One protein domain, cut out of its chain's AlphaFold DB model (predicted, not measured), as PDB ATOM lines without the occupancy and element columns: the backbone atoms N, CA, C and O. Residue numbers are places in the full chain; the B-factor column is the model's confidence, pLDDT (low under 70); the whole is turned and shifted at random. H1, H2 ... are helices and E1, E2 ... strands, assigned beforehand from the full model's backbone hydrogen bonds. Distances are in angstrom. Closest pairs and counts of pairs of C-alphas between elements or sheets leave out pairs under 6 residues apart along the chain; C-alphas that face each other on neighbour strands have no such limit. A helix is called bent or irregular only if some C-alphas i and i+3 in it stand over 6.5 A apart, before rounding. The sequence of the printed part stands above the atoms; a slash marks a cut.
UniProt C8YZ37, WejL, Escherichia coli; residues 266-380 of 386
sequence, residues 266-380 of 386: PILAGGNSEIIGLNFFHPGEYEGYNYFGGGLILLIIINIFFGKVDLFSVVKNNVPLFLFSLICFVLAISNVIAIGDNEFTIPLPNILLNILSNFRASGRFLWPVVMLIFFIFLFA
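AT A GLANCE: This is residues 266 to 380 of the 386 residues of the protein "WejL" of Escherichia coli (UniProt C8YZ37). Look for a loose V of two helices, H3 and H5, which come together near Ala 332 and Gly 363, with H2 near its open end and H1 touching the last part of H5. Past the closed end lie the small hairpin E1-E2 and the helix H4, while residues 266 to 292, without a named element, wind on the side of H5 away from H3. The 115 printed residues include, in order, H1 H2 H3 E1 E2 H4 H5, mostly helix, with one antiparallel sheet E1 - E2. The whole is flat, 47 by 38 by 19 A, and only just compact, close to loose, with a radius of gyration of the C-alphas of 15.9 A.

IN THESE COORDINATES: Find C-alpha 293 at (100.779, -50.398, 15.620); from there H1, residues 293 to 306, runs 19.9 A. H2 is residues 311 to 317, and H3, residues 319 to 333, is 21.2 A long. Next come E1, residues 336 to 339, E2, residues 342 to 345, and H4, residues 350 to 357. H5, residues 362 to 380, runs 28.9 A to C-alpha 380 at (92.648, -39.346, 2.696); it is irregular, but only just, with C-alphas 365 and 368 6.9 A apart.

HOW THE PARTS SIT: H3 and H5 touch, closest at the C-alphas of Ala 332 and Gly 363, 4.2 A, at a steep tilt of 40 degrees, opposite ways. H1 touches H5 at its residues 374 to 378 alone, closest at the C-alphas of Ile 300 and Phe 377, 6.2 A. H2 and H3 are close but not clearly touching, their closest C-alphas, Val 315 and Phe 322, 6.2 A apart. In the hairpin E1 and E2, N 337 and O 344 are within hydrogen-bond range at 2.8 A. H4 touches no helix. In H1, H2, H3 and H4 every O i to N i+4 pair is within range; in H5, 11 of 15.

THE WHOLE: The C-alphas of Phe 306 and Asn 350, the two farthest apart, are 48.4 A apart. The printed part has no cut, and its links between named elements are tight. Mean pLDDT of the printed part is 91.2; residue 380 is under 70.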
ATOM      1  N   PRO A 266     104.288 -42.695  18.715       95.62
ATOM      2  CA  PRO A 266     103.868 -43.489  17.561       95.62
ATOM      3  C   PRO A 266     104.552 -44.854  17.465       95.62
ATOM      4  O   PRO A 266     103.961 -45.794  16.938       95.62
ATOM      5  N   ILE A 267     105.782 -44.961  17.981       95.19
ATOM      6  CA  ILE A 267     106.637 -46.154  17.917       95.19
ATOM      7  C   ILE A 267     107.024 -46.698  19.301       95.19
ATOM      8  O   ILE A 267     107.765 -47.673  19.378       95.19
ATOM      9  N   LEU A 268     106.522 -46.118  20.396       94.81
ATOM     10  CA  LEU A 268     106.723 -46.648  21.748       94.81
ATOM     11  C   LEU A 268     105.732 -47.773  22.039       94.81
ATOM     12  O   LEU A 268     104.658 -47.544  22.596       94.81
ATOM     13  N   ALA A 269     106.095 -48.994  21.654       93.12
ATOM     14  CA  ALA A 269     105.267 -50.172  21.879       93.12
ATOM     15  C   ALA A 269     105.315 -50.669  23.334       93.12
ATOM     16  O   ALA A 269     104.409 -51.394  23.758       93.12
ATOM     17  N   GLY A 270     106.349 -50.304  24.102       87.56
ATOM     18  CA  GLY A 270     106.623 -50.955  25.382       87.56
ATOM     19  C   GLY A 270     106.863 -52.444  25.128       87.56
ATOM     20  O   GLY A 270     107.770 -52.800  24.390       87.56
ATOM     21  N   GLY A 271     105.978 -53.302  25.642       85.12
ATOM     22  CA  GLY A 271     105.981 -54.747  25.368       85.12
ATOM     23  C   GLY A 271     104.930 -55.229  24.359       85.12
ATOM     24  O   GLY A 271     104.754 -56.429  24.206       85.12
ATOM     25  N   ASN A 272     104.194 -54.332  23.695       84.69
ATOM     26  CA  ASN A 272     103.048 -54.699  22.848       84.69
ATOM     27  C   ASN A 272     103.405 -54.922  21.363       84.69
ATOM     28  O   ASN A 272     102.516 -54.959  20.511       84.69
ATOM     29  N   SER A 273     104.693 -55.023  21.023       87.19
ATOM     30  CA  SER A 273     105.158 -55.380  19.679       87.19
ATOM     31  C   SER A 273     106.439 -56.202  19.754       87.19
ATOM     32  O   SER A 273     107.365 -55.823  20.462       87.19
ATOM     33  N   GLU A 274     106.503 -57.285  18.980       82.81
ATOM     34  CA  GLU A 274     107.710 -58.115  18.831       82.81
ATOM     35  C   GLU A 274     108.590 -57.685  17.647       82.81
ATOM     36  O   GLU A 274     109.721 -58.144  17.517       82.81
ATOM     37  N   ILE A 275     108.075 -56.821  16.761       82.06
ATOM     38  CA  ILE A 275     108.716 -56.505  15.473       82.06
ATOM     39  C   ILE A 275     109.148 -55.038  15.412       82.06
ATOM     40  O   ILE A 275     110.294 -54.740  15.090       82.06
ATOM     41  N   ILE A 276     108.225 -54.108  15.684       80.75
ATOM     42  CA  ILE A 276     108.454 -52.667  15.523       80.75
ATOM     43  C   ILE A 276     108.018 -51.973  16.802       80.75
ATOM     44  O   ILE A 276     106.827 -51.744  17.008       80.75
ATOM     45  N   GLY A 277     108.967 -51.580  17.636       86.00
ATOM     46  CA  GLY A 277     108.638 -50.792  18.807       86.00
ATOM     47  C   GLY A 277     109.814 -50.558  19.730       86.00
ATOM     48  O   GLY A 277     110.695 -51.399  19.870       86.00
ATOM     49  N   LEU A 278     109.806 -49.395  20.361       92.69
ATOM     50  CA  LEU A 278     110.721 -49.036  21.430       92.69
ATOM     51  C   LEU A 278     110.063 -49.303  22.789       92.69
ATOM     52  O   LEU A 278     108.839 -49.187  22.934       92.69
ATOM     53  N   ASN A 279     110.889 -49.625  23.784       93.44
ATOM     54  CA  ASN A 279     110.476 -49.620  25.185       93.44
ATOM     55  C   ASN A 279     110.248 -48.187  25.679       93.44
ATOM     56  O   ASN A 279     110.730 -47.231  25.075       93.44
ATOM     57  N   PHE A 280     109.522 -48.048  26.789       94.62
ATOM     58  CA  PHE A 280     109.425 -46.768  27.489       94.62
ATOM     59  C   PHE A 280     110.807 -46.332  27.978       94.62
ATOM     60  O   PHE A 280     111.580 -47.160  28.463       94.62
ATOM     61  N   PHE A 281     111.094 -45.043  27.850       95.38
ATOM     62  CA  PHE A 281     112.354 -44.444  28.284       95.38
ATOM     63  C   PHE A 281     112.265 -43.984  29.738       95.38
ATOM     64  O   PHE A 281     113.217 -44.135  30.501       95.38
ATOM     65  N   HIS A 282     111.087 -43.507  30.150       94.25
ATOM     66  CA  HIS A 282     110.875 -42.960  31.486       94.25
ATOM     67  C   HIS A 282     109.725 -43.656  32.233       94.25
ATOM     68  O   HIS A 282     108.749 -44.115  31.624       94.25
ATOM     69  N   PRO A 283     109.789 -43.735  33.577       92.56
ATOM     70  CA  PRO A 283     108.666 -44.193  34.387       92.56
ATOM     71  C   PRO A 283     107.404 -43.356  34.135       92.56
ATOM     72  O   PRO A 283     107.475 -42.150  33.923       92.56
ATOM     73  N   GLY A 284     106.232 -43.993  34.182       91.62
ATOM     74  CA  GLY A 284     104.945 -43.315  33.984       91.62
ATOM     75  C   GLY A 284     104.503 -43.165  32.523       91.62
ATOM     76  O   GLY A 284     103.309 -42.986  32.282       91.62
ATOM     77  N   GLU A 285     105.393 -43.331  31.537       93.38
ATOM     78  CA  GLU A 285     105.051 -43.217  30.104       93.38
ATOM     79  C   GLU A 285     104.020 -44.252  29.628       93.38
ATOM     80  O   GLU A 285     103.337 -44.039  28.625       93.38
ATOM     81  N   TYR A 286     103.829 -45.338  30.381       91.62
ATOM     82  CA  TYR A 286     102.761 -46.311  30.143       91.62
ATOM     83  C   TYR A 286     101.351 -45.687  30.205       91.62
ATOM     84  O   TYR A 286     100.402 -46.248  29.648       91.62
ATOM     85  N   GLU A 287     101.190 -44.527  30.850       92.12
ATOM     86  CA  GLU A 287      99.959 -43.731  30.811       92.12
ATOM     87  C   GLU A 287      99.799 -42.924  29.520       92.12
ATOM     88  O   GLU A 287      98.680 -42.718  29.050       92.12
ATOM     89  N   GLY A 288     100.916 -42.502  28.922       91.69
ATOM     90  CA  GLY A 288     100.980 -41.854  27.615       91.69
ATOM     91  C   GLY A 288     101.040 -42.824  26.439       91.69
ATOM     92  O   GLY A 288     101.207 -42.380  25.301       91.69
ATOM     93  N   TYR A 289     100.884 -44.127  26.682       94.25
ATOM     94  CA  TYR A 289     100.957 -45.161  25.657       94.25
ATOM     95  C   TYR A 289      99.924 -44.951  24.540       94.25
ATOM     96  O   TYR A 289      98.716 -45.086  24.745       94.25
ATOM     97  N   ASN A 290     100.433 -44.647  23.345       95.25
ATOM     98  CA  ASN A 290      99.655 -44.322  22.150       95.25
ATOM     99  C   ASN A 290     100.300 -44.887  20.870       95.25
ATOM    100  O   ASN A 290     100.231 -44.273  19.805       95.25
ATOM    101  N   TYR A 291     100.930 -46.059  20.986       95.44
ATOM    102  CA  TYR A 291     101.563 -46.765  19.872       95.44
ATOM    103  C   TYR A 291     100.603 -46.940  18.694       95.44
ATOM    104  O   TYR A 291      99.473 -47.405  18.865       95.44
ATOM    105  N   PHE A 292     101.067 -46.601  17.491       94.75
ATOM    106  CA  PHE A 292     100.253 -46.679  16.276       94.75
ATOM    107  C   PHE A 292      99.955 -48.118  15.856       94.75
ATOM    108  O   PHE A 292      98.939 -48.374  15.211       94.75
ATOM    109  N   GLY A 293     100.817 -49.069  16.217       93.25
ATOM    110  CA  GLY A 293     100.779 -50.398  15.620       93.25
ATOM    111  C   GLY A 293     101.409 -50.409  14.230       93.25
ATOM    112  O   GLY A 293     101.335 -49.434  13.478       93.25
ATOM    113  N   GLY A 294     101.987 -51.550  13.848       90.06
ATOM    114  CA  GLY A 294     102.572 -51.730  12.515       90.06
ATOM    115  C   GLY A 294     101.575 -51.462  11.381       90.06
ATOM    116  O   GLY A 294     101.952 -50.928  10.344       90.06
ATOM    117  N   GLY A 295     100.288 -51.748  11.605       90.81
ATOM    118  CA  GLY A 295      99.225 -51.501  10.635       90.81
ATOM    119  C   GLY A 295      99.026 -50.019  10.292       90.81
ATOM    120  O   GLY A 295      99.009 -49.666   9.115       90.81
ATOM    121  N   LEU A 296      98.903 -49.137  11.294       93.69
ATOM    122  CA  LEU A 296      98.754 -47.696  11.043       93.69
ATOM    123  C   LEU A 296     100.060 -47.084  10.533       93.69
ATOM    124  O   LEU A 296     100.014 -46.251   9.633       93.69
ATOM    125  N   ILE A 297     101.217 -47.532  11.035       93.62
ATOM    126  CA  ILE A 297     102.526 -47.108  10.517       93.62
ATOM    127  C   ILE A 297     102.635 -47.429   9.020       93.62
ATOM    128  O   ILE A 297     102.957 -46.547   8.225       93.62
ATOM    129  N   LEU A 298     102.304 -48.659   8.615       91.81
ATOM    130  CA  LEU A 298     102.316 -49.070   7.213       91.81
ATOM    131  C   LEU A 298     101.322 -48.256   6.374       91.81
ATOM    132  O   LEU A 298     101.667 -47.815   5.282       91.81
ATOM    133  N   LEU A 299     100.112 -48.012   6.887       91.56
ATOM    134  CA  LEU A 299      99.110 -47.195   6.199       91.56
ATOM    135  C   LEU A 299      99.604 -45.760   5.967       91.56
ATOM    136  O   LEU A 299      99.414 -45.218   4.877       91.56
ATOM    137  N   ILE A 300     100.256 -45.155   6.964       91.50
ATOM    138  CA  ILE A 300     100.869 -43.826   6.846       91.50
ATOM    139  C   ILE A 300     101.968 -43.848   5.778       91.50
ATOM    140  O   ILE A 300     101.953 -43.007   4.885       91.50
ATOM    141  N   ILE A 301     102.870 -44.836   5.812       91.06
ATOM    142  CA  ILE A 301     103.948 -44.998   4.823       91.06
ATOM    143  C   ILE A 301     103.375 -45.116   3.403       91.06
ATOM    144  O   ILE A 301     103.786 -44.373   2.514       91.06
ATOM    145  N   ILE A 302     102.382 -45.986   3.188       90.44
ATOM    146  CA  ILE A 302     101.731 -46.157   1.880       90.44
ATOM    147  C   ILE A 302     101.132 -44.832   1.396       90.44
ATOM    148  O   ILE A 302     101.311 -44.466   0.240       90.44
ATOM    149  N   ASN A 303     100.458 -44.085   2.271       87.56
ATOM    150  CA  ASN A 303      99.882 -42.784   1.931       87.56
ATOM    151  C   ASN A 303     100.929 -41.698   1.645       87.56
ATOM    152  O   ASN A 303     100.664 -40.806   0.846       87.56
ATOM    153  N   ILE A 304     102.105 -41.750   2.270       86.19
ATOM    154  CA  ILE A 304     103.193 -40.806   1.987       86.19
ATOM    155  C   ILE A 304     103.803 -41.082   0.606       86.19
ATOM    156  O   ILE A 304     104.066 -40.141  -0.137       86.19
ATOM    157  N   PHE A 305     104.015 -42.353   0.248       88.69
ATOM    158  CA  PHE A 305     104.682 -42.719  -1.011       88.69
ATOM    159  C   PHE A 305     103.743 -42.811  -2.217       88.69
ATOM    160  O   PHE A 305     104.139 -42.474  -3.331       88.69
ATOM    161  N   PHE A 306     102.513 -43.274  -2.011       86.31
ATOM    162  CA  PHE A 306     101.545 -43.542  -3.082       86.31
ATOM    163  C   PHE A 306     100.278 -42.696  -2.967       86.31
ATOM    164  O   PHE A 306      99.430 -42.725  -3.861       86.31
ATOM    165  N   GLY A 307     100.135 -41.955  -1.868       75.56
ATOM    166  CA  GLY A 307      98.940 -41.189  -1.579       75.56
ATOM    167  C   GLY A 307      98.944 -39.763  -2.082       75.56
ATOM    168  O   GLY A 307      99.966 -39.182  -2.434       75.56
ATOM    169  N   LYS A 308      97.743 -39.188  -2.093       72.88
ATOM    170  CA  LYS A 308      97.508 -37.756  -2.295       72.88
ATOM    171  C   LYS A 308      96.726 -37.221  -1.103       72.88
ATOM    172  O   LYS A 308      95.567 -36.843  -1.234       72.88
ATOM    173  N   VAL A 309      97.341 -37.267   0.080       78.12
ATOM    174  CA  VAL A 309      96.725 -36.728   1.297       78.12
ATOM    175  C   VAL A 309      96.818 -35.204   1.266       78.12
ATOM    176  O   VAL A 309      97.882 -34.642   1.520       78.12
ATOM    177  N   ASP A 310      95.708 -34.522   0.989       83.75
ATOM    178  CA  ASP A 310      95.632 -33.068   1.147       83.75
ATOM    179  C   ASP A 310      95.323 -32.704   2.607       83.75
ATOM    180  O   ASP A 310      94.186 -32.430   3.000       83.75
ATOM    181  N   LEU A 311      96.369 -32.714   3.438       84.31
ATOM    182  CA  LEU A 311      96.263 -32.350   4.853       84.31
ATOM    183  C   LEU A 311      95.714 -30.932   5.050       84.31
ATOM    184  O   LEU A 311      95.031 -30.679   6.041       84.31
ATOM    185  N   PHE A 312      95.989 -30.013   4.120       86.56
ATOM    186  CA  PHE A 312      95.522 -28.638   4.232       86.56
ATOM    187  C   PHE A 312      94.003 -28.564   4.086       86.56
ATOM    188  O   PHE A 312      93.343 -27.978   4.946       86.56
ATOM    189  N   SER A 313      93.436 -29.203   3.060       86.44
ATOM    190  CA  SER A 313      91.980 -29.265   2.873       86.44
ATOM    191  C   SER A 313      91.292 -29.993   4.024       86.44
ATOM    192  O   SER A 313      90.312 -29.485   4.573       86.44
ATOM    193  N   VAL A 314      91.863 -31.107   4.493       85.94
ATOM    194  CA  VAL A 314      91.334 -31.847   5.649       85.94
ATOM    195  C   VAL A 314      91.269 -30.968   6.903       85.94
ATOM    196  O   VAL A 314      90.228 -30.928   7.566       85.94
ATOM    197  N   VAL A 315      92.341 -30.231   7.221       88.00
ATOM    198  CA  VAL A 315      92.379 -29.318   8.376       88.00
ATOM    199  C   VAL A 315      91.410 -28.154   8.184       88.00
ATOM    200  O   VAL A 315      90.620 -27.860   9.082       88.00
ATOM    201  N   LYS A 316      91.417 -27.521   7.008       88.12
ATOM    202  CA  LYS A 316      90.550 -26.382   6.679       88.12
ATOM    203  C   LYS A 316      89.064 -26.736   6.775       88.12
ATOM    204  O   LYS A 316      88.276 -25.929   7.259       88.12
ATOM    205  N   ASN A 317      88.680 -27.941   6.367       88.19
ATOM    206  CA  ASN A 317      87.294 -28.408   6.427       88.19
ATOM    207  C   ASN A 317      86.879 -28.837   7.849       88.19
ATOM    208  O   ASN A 317      85.691 -28.934   8.157       88.19
ATOM    209  N   ASN A 318      87.841 -29.072   8.749       91.00
ATOM    210  CA  ASN A 318      87.604 -29.617  10.089       91.00
ATOM    211  C   ASN A 318      88.300 -28.811  11.198       91.00
ATOM    212  O   ASN A 318      88.767 -29.386  12.183       91.00
ATOM    213  N   VAL A 319      88.331 -27.476  11.077       92.88
ATOM    214  CA  VAL A 319      89.022 -26.572  12.021       92.88
ATOM    215  C   VAL A 319      88.704 -26.861  13.497       92.88
ATOM    216  O   VAL A 319      89.655 -26.991  14.269       92.88
ATOM    217  N   PRO A 320      87.436 -27.031  13.933       93.81
ATOM    218  CA  PRO A 320      87.147 -27.320  15.342       93.81
ATOM    219  C   PRO A 320      87.795 -28.620  15.825       93.81
ATOM    220  O   PRO A 320      88.279 -28.705  16.951       93.81
ATOM    221  N   LEU A 321      87.833 -29.637  14.967       94.19
ATOM    222  CA  LEU A 321      88.390 -30.941  15.298       94.19
ATOM    223  C   LEU A 321      89.917 -30.890  15.388       94.19
ATOM    224  O   LEU A 321      90.501 -31.488  16.290       94.19
ATOM    225  N   PHE A 322      90.553 -30.126  14.498       94.44
ATOM    226  CA  PHE A 322      91.986 -29.860  14.558       94.44
ATOM    227  C   PHE A 322      92.364 -29.065  15.814       94.44
ATOM    228  O   PHE A 322      93.295 -29.450  16.514       94.44
ATOM    229  N   LEU A 323      91.616 -28.008  16.153       96.62
ATOM    230  CA  LEU A 323      91.836 -27.230  17.379       96.62
ATOM    231  C   LEU A 323      91.685 -28.093  18.637       96.62
ATOM    232  O   LEU A 323      92.528 -28.029  19.528       96.62
ATOM    233  N   PHE A 324      90.654 -28.940  18.691       97.62
ATOM    234  CA  PHE A 324      90.488 -29.928  19.758       97.62
ATOM    235  C   PHE A 324      91.705 -30.862  19.855       97.62
ATOM    236  O   PHE A 324      92.280 -31.006  20.933       97.62
ATOM    237  N   SER A 325      92.142 -31.436  18.731       96.44
ATOM    238  CA  SER A 325      93.318 -32.311  18.673       96.44
ATOM    239  C   SER A 325      94.595 -31.611  19.131       96.44
ATOM    240  O   SER A 325      95.404 -32.215  19.828       96.44
ATOM    241  N   LEU A 326      94.780 -30.347  18.750       97.19
ATOM    242  CA  LEU A 326      95.948 -29.552  19.112       97.19
ATOM    243  C   LEU A 326      95.989 -29.285  20.619       97.19
ATOM    244  O   LEU A 326      97.027 -29.484  21.242       97.19
ATOM    245  N   ILE A 327      94.860 -28.893  21.218       97.62
ATOM    246  CA  ILE A 327      94.756 -28.697  22.673       97.62
ATOM    247  C   ILE A 327      95.071 -30.008  23.403       97.62
ATOM    248  O   ILE A 327      95.874 -30.021  24.334       97.62
ATOM    249  N   CYS A 328      94.481 -31.116  22.957       97.94
ATOM    250  CA  CYS A 328      94.737 -32.445  23.502       97.94
ATOM    251  C   CYS A 328      96.213 -32.860  23.393       97.94
ATOM    252  O   CYS A 328      96.780 -33.359  24.361       97.94
ATOM    253  N   PHE A 329      96.854 -32.603  22.254       97.81
ATOM    254  CA  PHE A 329      98.273 -32.881  22.049       97.81
ATOM    255  C   PHE A 329      99.165 -32.066  22.996       97.81
ATOM    256  O   PHE A 329     100.022 -32.638  23.668       97.81
ATOM    257  N   VAL A 330      98.925 -30.753  23.107       96.50
ATOM    258  CA  VAL A 330      99.680 -29.859  24.004       96.50
ATOM    259  C   VAL A 330      99.513 -30.270  25.468       96.50
ATOM    260  O   VAL A 330     100.488 -30.300  26.215       96.50
ATOM    261  N   LEU A 331      98.297 -30.638  25.884       96.06
ATOM    262  CA  LEU A 331      98.075 -31.181  27.224       96.06
ATOM    263  C   LEU A 331      98.853 -32.482  27.428       96.06
ATOM    264  O   LEU A 331      99.456 -32.663  28.482       96.06
ATOM    265  N   ALA A 332      98.874 -33.368  26.430       96.94
ATOM    266  CA  ALA A 332      99.484 -34.681  26.571       96.94
ATOM    267  C   ALA A 332     100.999 -34.652  26.759       96.94
ATOM    268  O   ALA A 332     101.512 -35.370  27.623       96.94
ATOM    269  N   ILE A 333     101.695 -33.798  26.004       95.50
ATOM    270  CA  ILE A 333     103.144 -33.611  26.145       95.50
ATOM    271  C   ILE A 333     103.518 -32.908  27.452       95.50
ATOM    272  O   ILE A 333     104.642 -33.061  27.906       95.50
ATOM    273  N   SER A 334     102.574 -32.218  28.105       95.19
ATOM    274  CA  SER A 334     102.757 -31.535  29.393       95.19
ATOM    275  C   SER A 334     103.831 -30.431  29.379       95.19
ATOM    276  O   SER A 334     104.259 -29.966  28.325       95.19
ATOM    277  N   ASN A 335     104.246 -29.970  30.564       94.44
ATOM    278  CA  ASN A 335     105.377 -29.056  30.721       94.44
ATOM    279  C   ASN A 335     106.735 -29.772  30.756       94.44
ATOM    280  O   ASN A 335     107.764 -29.111  30.673       94.44
ATOM    281  N   VAL A 336     106.744 -31.098  30.887       95.19
ATOM    282  CA  VAL A 336     107.941 -31.929  30.764       95.19
ATOM    283  C   VAL A 336     107.878 -32.584  29.390       95.19
ATOM    284  O   VAL A 336     107.103 -33.504  29.187       95.19
ATOM    285  N   ILE A 337     108.643 -32.092  28.423       96.62
ATOM    286  CA  ILE A 337     108.646 -32.598  27.048       96.62
ATOM    287  C   ILE A 337     109.707 -33.691  26.943       96.62
ATOM    288  O   ILE A 337     110.872 -33.427  27.222       96.62
ATOM    289  N   ALA A 338     109.321 -34.892  26.512       96.88
ATOM    290  CA  ALA A 338     110.246 -36.008  26.305       96.88
ATOM    291  C   ALA A 338     110.346 -36.407  24.827       96.88
ATOM    292  O   ALA A 338     109.331 -36.473  24.126       96.88
ATOM    293  N   ILE A 339     111.568 -36.686  24.366       97.06
ATOM    294  CA  ILE A 339     111.879 -37.263  23.053       97.06
ATOM    295  C   ILE A 339     112.904 -38.377  23.253       97.06
ATOM    296  O   ILE A 339     114.100 -38.122  23.419       97.06
ATOM    297  N   GLY A 340     112.436 -39.623  23.215       95.62
ATOM    298  CA  GLY A 340     113.275 -40.749  23.610       95.62
ATOM    299  C   GLY A 340     113.686 -40.606  25.071       95.62
ATOM    300  O   GLY A 340     112.836 -40.278  25.888       95.62
ATOM    301  N   ASP A 341     114.970 -40.795  25.361       95.81
ATOM    302  CA  ASP A 341     115.548 -40.661  26.707       95.81
ATOM    303  C   ASP A 341     115.827 -39.203  27.129       95.81
ATOM    304  O   ASP A 341     116.257 -38.930  28.246       95.81
ATOM    305  N   ASN A 342     115.628 -38.239  26.224       96.94
ATOM    306  CA  ASN A 342     115.878 -36.832  26.522       96.94
ATOM    307  C   ASN A 342     114.601 -36.160  27.031       96.94
ATOM    308  O   ASN A 342     113.593 -36.133  26.321       96.94
ATOM    309  N   GLU A 343     114.679 -35.517  28.198       96.06
ATOM    310  CA  GLU A 343     113.601 -34.698  28.756       96.06
ATOM    311  C   GLU A 343     114.009 -33.230  28.890       96.06
ATOM    312  O   GLU A 343     115.126 -32.893  29.286       96.06
ATOM    313  N   PHE A 344     113.067 -32.337  28.609       95.56
ATOM    314  CA  PHE A 344     113.200 -30.904  28.817       95.56
ATOM    315  C   PHE A 344     111.986 -30.378  29.579       95.56
ATOM    316  O   PHE A 344     110.846 -30.572  29.159       95.56
ATOM    317  N   THR A 345     112.219 -29.685  30.693       96.38
ATOM    318  CA  THR A 345     111.140 -29.151  31.530       96.38
ATOM    319  C   THR A 345     110.988 -27.650  31.329       96.38
ATOM    320  O   THR A 345     111.898 -26.874  31.609       96.38
ATOM    321  N   ILE A 346     109.794 -27.237  30.913       95.31
ATOM    322  CA  ILE A 346     109.359 -25.845  30.893       95.31
ATOM    323  C   ILE A 346     108.818 -25.504  32.290       95.31
ATOM    324  O   ILE A 346     107.846 -26.128  32.740       95.31
ATOM    325  N   PRO A 347     109.413 -24.534  33.006       93.81
ATOM    326  CA  PRO A 347     108.903 -24.124  34.306       93.81
ATOM    327  C   PRO A 347     107.543 -23.442  34.138       93.81
ATOM    328  O   PRO A 347     107.376 -22.542  33.314       93.81
ATOM    329  N   LEU A 348     106.566 -23.862  34.939       92.94
ATOM    330  CA  LEU A 348     105.235 -23.265  34.976       92.94
ATOM    331  C   LEU A 348     104.995 -22.577  36.326       92.94
ATOM    332  O   LEU A 348     105.411 -23.102  37.358       92.94
ATOM    333  N   PRO A 349     104.273 -21.442  36.356       93.19
ATOM    334  CA  PRO A 349     103.784 -20.859  37.598       93.19
ATOM    335  C   PRO A 349     102.962 -21.864  38.414       93.19
ATOM    336  O   PRO A 349     102.149 -22.604  37.856       93.19
ATOM    337  N   ASN A 350     103.090 -21.820  39.743       88.75
ATOM    338  CA  ASN A 350     102.390 -22.733  40.660       88.75
ATOM    339  C   ASN A 350     100.869 -22.761  40.450       88.75
ATOM    340  O   ASN A 350     100.242 -23.805  40.590       88.75
ATOM    341  N   ILE A 351     100.268 -21.631  40.063       89.50
ATOM    342  CA  ILE A 351      98.834 -21.548  39.755       89.50
ATOM    343  C   ILE A 351      98.475 -22.477  38.585       89.50
ATOM    344  O   ILE A 351      97.509 -23.231  38.676       89.50
ATOM    345  N   LEU A 352      99.270 -22.461  37.508       89.25
ATOM    346  CA  LEU A 352      99.049 -23.338  36.358       89.25
ATOM    347  C   LEU A 352      99.325 -24.795  36.720       89.25
ATOM    348  O   LEU A 352      98.529 -25.657  36.363       89.25
ATOM    349  N   LEU A 353     100.393 -25.068  37.475       87.50
ATOM    350  CA  LEU A 353     100.697 -26.425  37.934       87.50
ATOM    351  C   LEU A 353      99.572 -27.010  38.789       87.50
ATOM    352  O   LEU A 353      99.196 -28.156  38.574       87.50
ATOM    353  N   ASN A 354      98.980 -26.235  39.696       86.00
ATOM    354  CA  ASN A 354      97.875 -26.700  40.537       86.00
ATOM    355  C   ASN A 354      96.628 -27.042  39.713       86.00
ATOM    356  O   ASN A 354      95.982 -28.058  39.962       86.00
ATOM    357  N   ILE A 355      96.305 -26.227  38.705       86.25
ATOM    358  CA  ILE A 355      95.188 -26.505  37.794       86.25
ATOM    359  C   ILE A 355      95.487 -27.761  36.972       86.25
ATOM    360  O   ILE A 355      94.650 -28.662  36.894       86.25
ATOM    361  N   LEU A 356      96.689 -27.835  36.393       87.50
ATOM    362  CA  LEU A 356      97.088 -28.910  35.492       87.50
ATOM    363  C   LEU A 356      97.301 -30.248  36.213       87.50
ATOM    364  O   LEU A 356      97.085 -31.306  35.629       87.50
ATOM    365  N   SER A 357      97.638 -30.222  37.502       84.88
ATOM    366  CA  SER A 357      97.816 -31.427  38.323       84.88
ATOM    367  C   SER A 357      96.532 -32.244  38.476       84.88
ATOM    368  O   SER A 357      96.605 -33.455  38.674       84.88
ATOM    369  N   ASN A 358      95.353 -31.638  38.284       83.12
ATOM    370  CA  ASN A 358      94.083 -32.374  38.232       83.12
ATOM    371  C   ASN A 358      93.999 -33.325  37.025       83.12
ATOM    372  O   ASN A 358      93.224 -34.279  37.046       83.12
ATOM    373  N   PHE A 359      94.807 -33.094  35.983       83.50
ATOM    374  CA  PHE A 359      94.909 -33.972  34.821       83.50
ATOM    375  C   PHE A 359      95.857 -35.152  35.023       83.50
ATOM    376  O   PHE A 359      95.910 -35.964  34.105       83.50
ATOM    377  N   ARG A 360      96.602 -35.250  36.144       87.94
ATOM    378  CA  ARG A 360      97.533 -36.340  36.532       87.94
ATOM    379  C   ARG A 360      98.229 -37.030  35.346       87.94
ATOM    380  O   ARG A 360      99.307 -36.621  34.943       87.94
ATOM    381  N   ALA A 361      97.597 -38.049  34.765       92.44
ATOM    382  CA  ALA A 361      97.968 -38.715  33.523       92.44
ATOM    383  C   ALA A 361      97.640 -37.909  32.261       92.44
ATOM    384  O   ALA A 361      96.698 -38.214  31.525       92.44
ATOM    385  N   SER A 362      98.454 -36.887  31.994       95.00
ATOM    386  CA  SER A 362      98.288 -36.022  30.829       95.00
ATOM    387  C   SER A 362      98.450 -36.779  29.505       95.00
ATOM    388  O   SER A 362      97.720 -36.508  28.556       95.00
ATOM    389  N   GLY A 363      99.304 -37.803  29.438       95.75
ATOM    390  CA  GLY A 363      99.522 -38.591  28.221       95.75
ATOM    391  C   GLY A 363      98.250 -39.232  27.636       95.75
ATOM    392  O   GLY A 363      98.166 -39.459  26.428       95.75
ATOM    393  N   ARG A 364      97.207 -39.429  28.454       95.69
ATOM    394  CA  ARG A 364      95.886 -39.931  28.034       95.69
ATOM    395  C   ARG A 364      95.165 -39.000  27.053       95.69
ATOM    396  O   ARG A 364      94.311 -39.447  26.291       95.69
ATOM    397  N   PHE A 365      95.523 -37.715  27.013       97.25
ATOM    398  CA  PHE A 365      94.951 -36.761  26.062       97.25
ATOM    399  C   PHE A 365      95.372 -37.020  24.605       97.25
ATOM    400  O   PHE A 365      94.804 -36.409  23.710       97.25
ATOM    401  N   LEU A 366      96.285 -37.958  24.324       97.12
ATOM    402  CA  LEU A 366      96.609 -38.363  22.951       97.12
ATOM    403  C   LEU A 366      95.557 -39.265  22.285       97.12
ATOM    404  O   LEU A 366      95.537 -39.326  21.057       97.12
ATOM    405  N   TRP A 367      94.661 -39.933  23.021       96.19
ATOM    406  CA  TRP A 367      93.708 -40.874  22.403       96.19
ATOM    407  C   TRP A 367      92.865 -40.274  21.264       96.19
ATOM    408  O   TRP A 367      92.751 -40.912  20.213       96.19
ATOM    409  N   PRO A 368      92.298 -39.054  21.396       95.75
ATOM    410  CA  PRO A 368      91.578 -38.420  20.300       95.75
ATOM    411  C   PRO A 368      92.503 -38.062  19.134       95.75
ATOM    412  O   PRO A 368      92.081 -38.160  17.988       95.75
ATOM    413  N   VAL A 369      93.760 -37.694  19.409       96.38
ATOM    414  CA  VAL A 369      94.761 -37.362  18.381       96.38
ATOM    415  C   VAL A 369      95.037 -38.588  17.514       96.38
ATOM    416  O   VAL A 369      94.932 -38.514  16.292       96.38
ATOM    417  N   VAL A 370      95.300 -39.742  18.134       95.31
ATOM    418  CA  VAL A 370      95.526 -41.001  17.407       95.31
ATOM    419  C   VAL A 370      94.287 -41.413  16.613       95.31
ATOM    420  O   VAL A 370      94.405 -41.780  15.447       95.31
ATOM    421  N   MET A 371      93.086 -41.293  17.192       93.12
ATOM    422  CA  MET A 371      91.834 -41.567  16.470       93.12
ATOM    423  C   MET A 371      91.670 -40.692  15.223       93.12
ATOM    424  O   MET A 371      91.243 -41.183  14.180       93.12
ATOM    425  N   LEU A 372      92.040 -39.412  15.296       91.88
ATOM    426  CA  LEU A 372      92.008 -38.522  14.137       91.88
ATOM    427  C   LEU A 372      93.025 -38.916  13.073       91.88
ATOM    428  O   LEU A 372      92.678 -38.927  11.896       91.88
ATOM    429  N   ILE A 373      94.234 -39.310  13.471       93.12
ATOM    430  CA  ILE A 373      95.249 -39.827  12.545       93.12
ATOM    431  C   ILE A 373      94.716 -41.062  11.806       93.12
ATOM    432  O   ILE A 373      94.802 -41.109  10.580       93.12
ATOM    433  N   PHE A 374      94.076 -42.009  12.506       91.19
ATOM    434  CA  PHE A 374      93.403 -43.140  11.855       91.19
ATOM    435  C   PHE A 374      92.413 -42.672  10.780       91.19
ATOM    436  O   PHE A 374      92.483 -43.140   9.645       91.19
ATOM    437  N   PHE A 375      91.508 -41.741  11.101       87.75
ATOM    438  CA  PHE A 375      90.502 -41.277  10.138       87.75
ATOM    439  C   PHE A 375      91.113 -40.567   8.930       87.75
ATOM    440  O   PHE A 375      90.679 -40.815   7.805       87.75
ATOM    441  N   ILE A 376      92.120 -39.720   9.152       87.88
ATOM    442  CA  ILE A 376      92.811 -38.998   8.080       87.88
ATOM    443  C   ILE A 376      93.431 -39.999   7.109       87.88
ATOM    444  O   ILE A 376      93.145 -39.942   5.921       87.88
ATOM    445  N   PHE A 377      94.219 -40.956   7.596       88.81
ATOM    446  CA  PHE A 377      94.963 -41.866   6.721       88.81
ATOM    447  C   PHE A 377      94.125 -43.008   6.132       88.81
ATOM    448  O   PHE A 377      94.491 -43.551   5.089       88.81
ATOM    449  N   LEU A 378      92.986 -43.357   6.742       87.50
ATOM    450  CA  LEU A 378      92.032 -44.308   6.160       87.50
ATOM    451  C   LEU A 378      91.223 -43.706   5.006       87.50
ATOM    452  O   LEU A 378      90.872 -44.428   4.074       87.50
ATOM    453  N   PHE A 379      90.914 -42.407   5.061       81.25
ATOM    454  CA  PHE A 379      89.997 -41.764   4.112       81.25
ATOM    455  C   PHE A 379      90.605 -40.599   3.328       81.25
ATOM    456  O   PHE A 379      89.876 -39.924   2.604       81.25
ATOM    457  N   ALA A 380      91.922 -40.401   3.403       69.25
ATOM    458  CA  ALA A 380      92.648 -39.346   2.696       69.25
ATOM    459  C   ALA A 380      92.365 -39.288   1.184       69.25
ATOM    460  O   ALA A 380      92.438 -38.222   0.584       69.25
TER     461      ALA A 380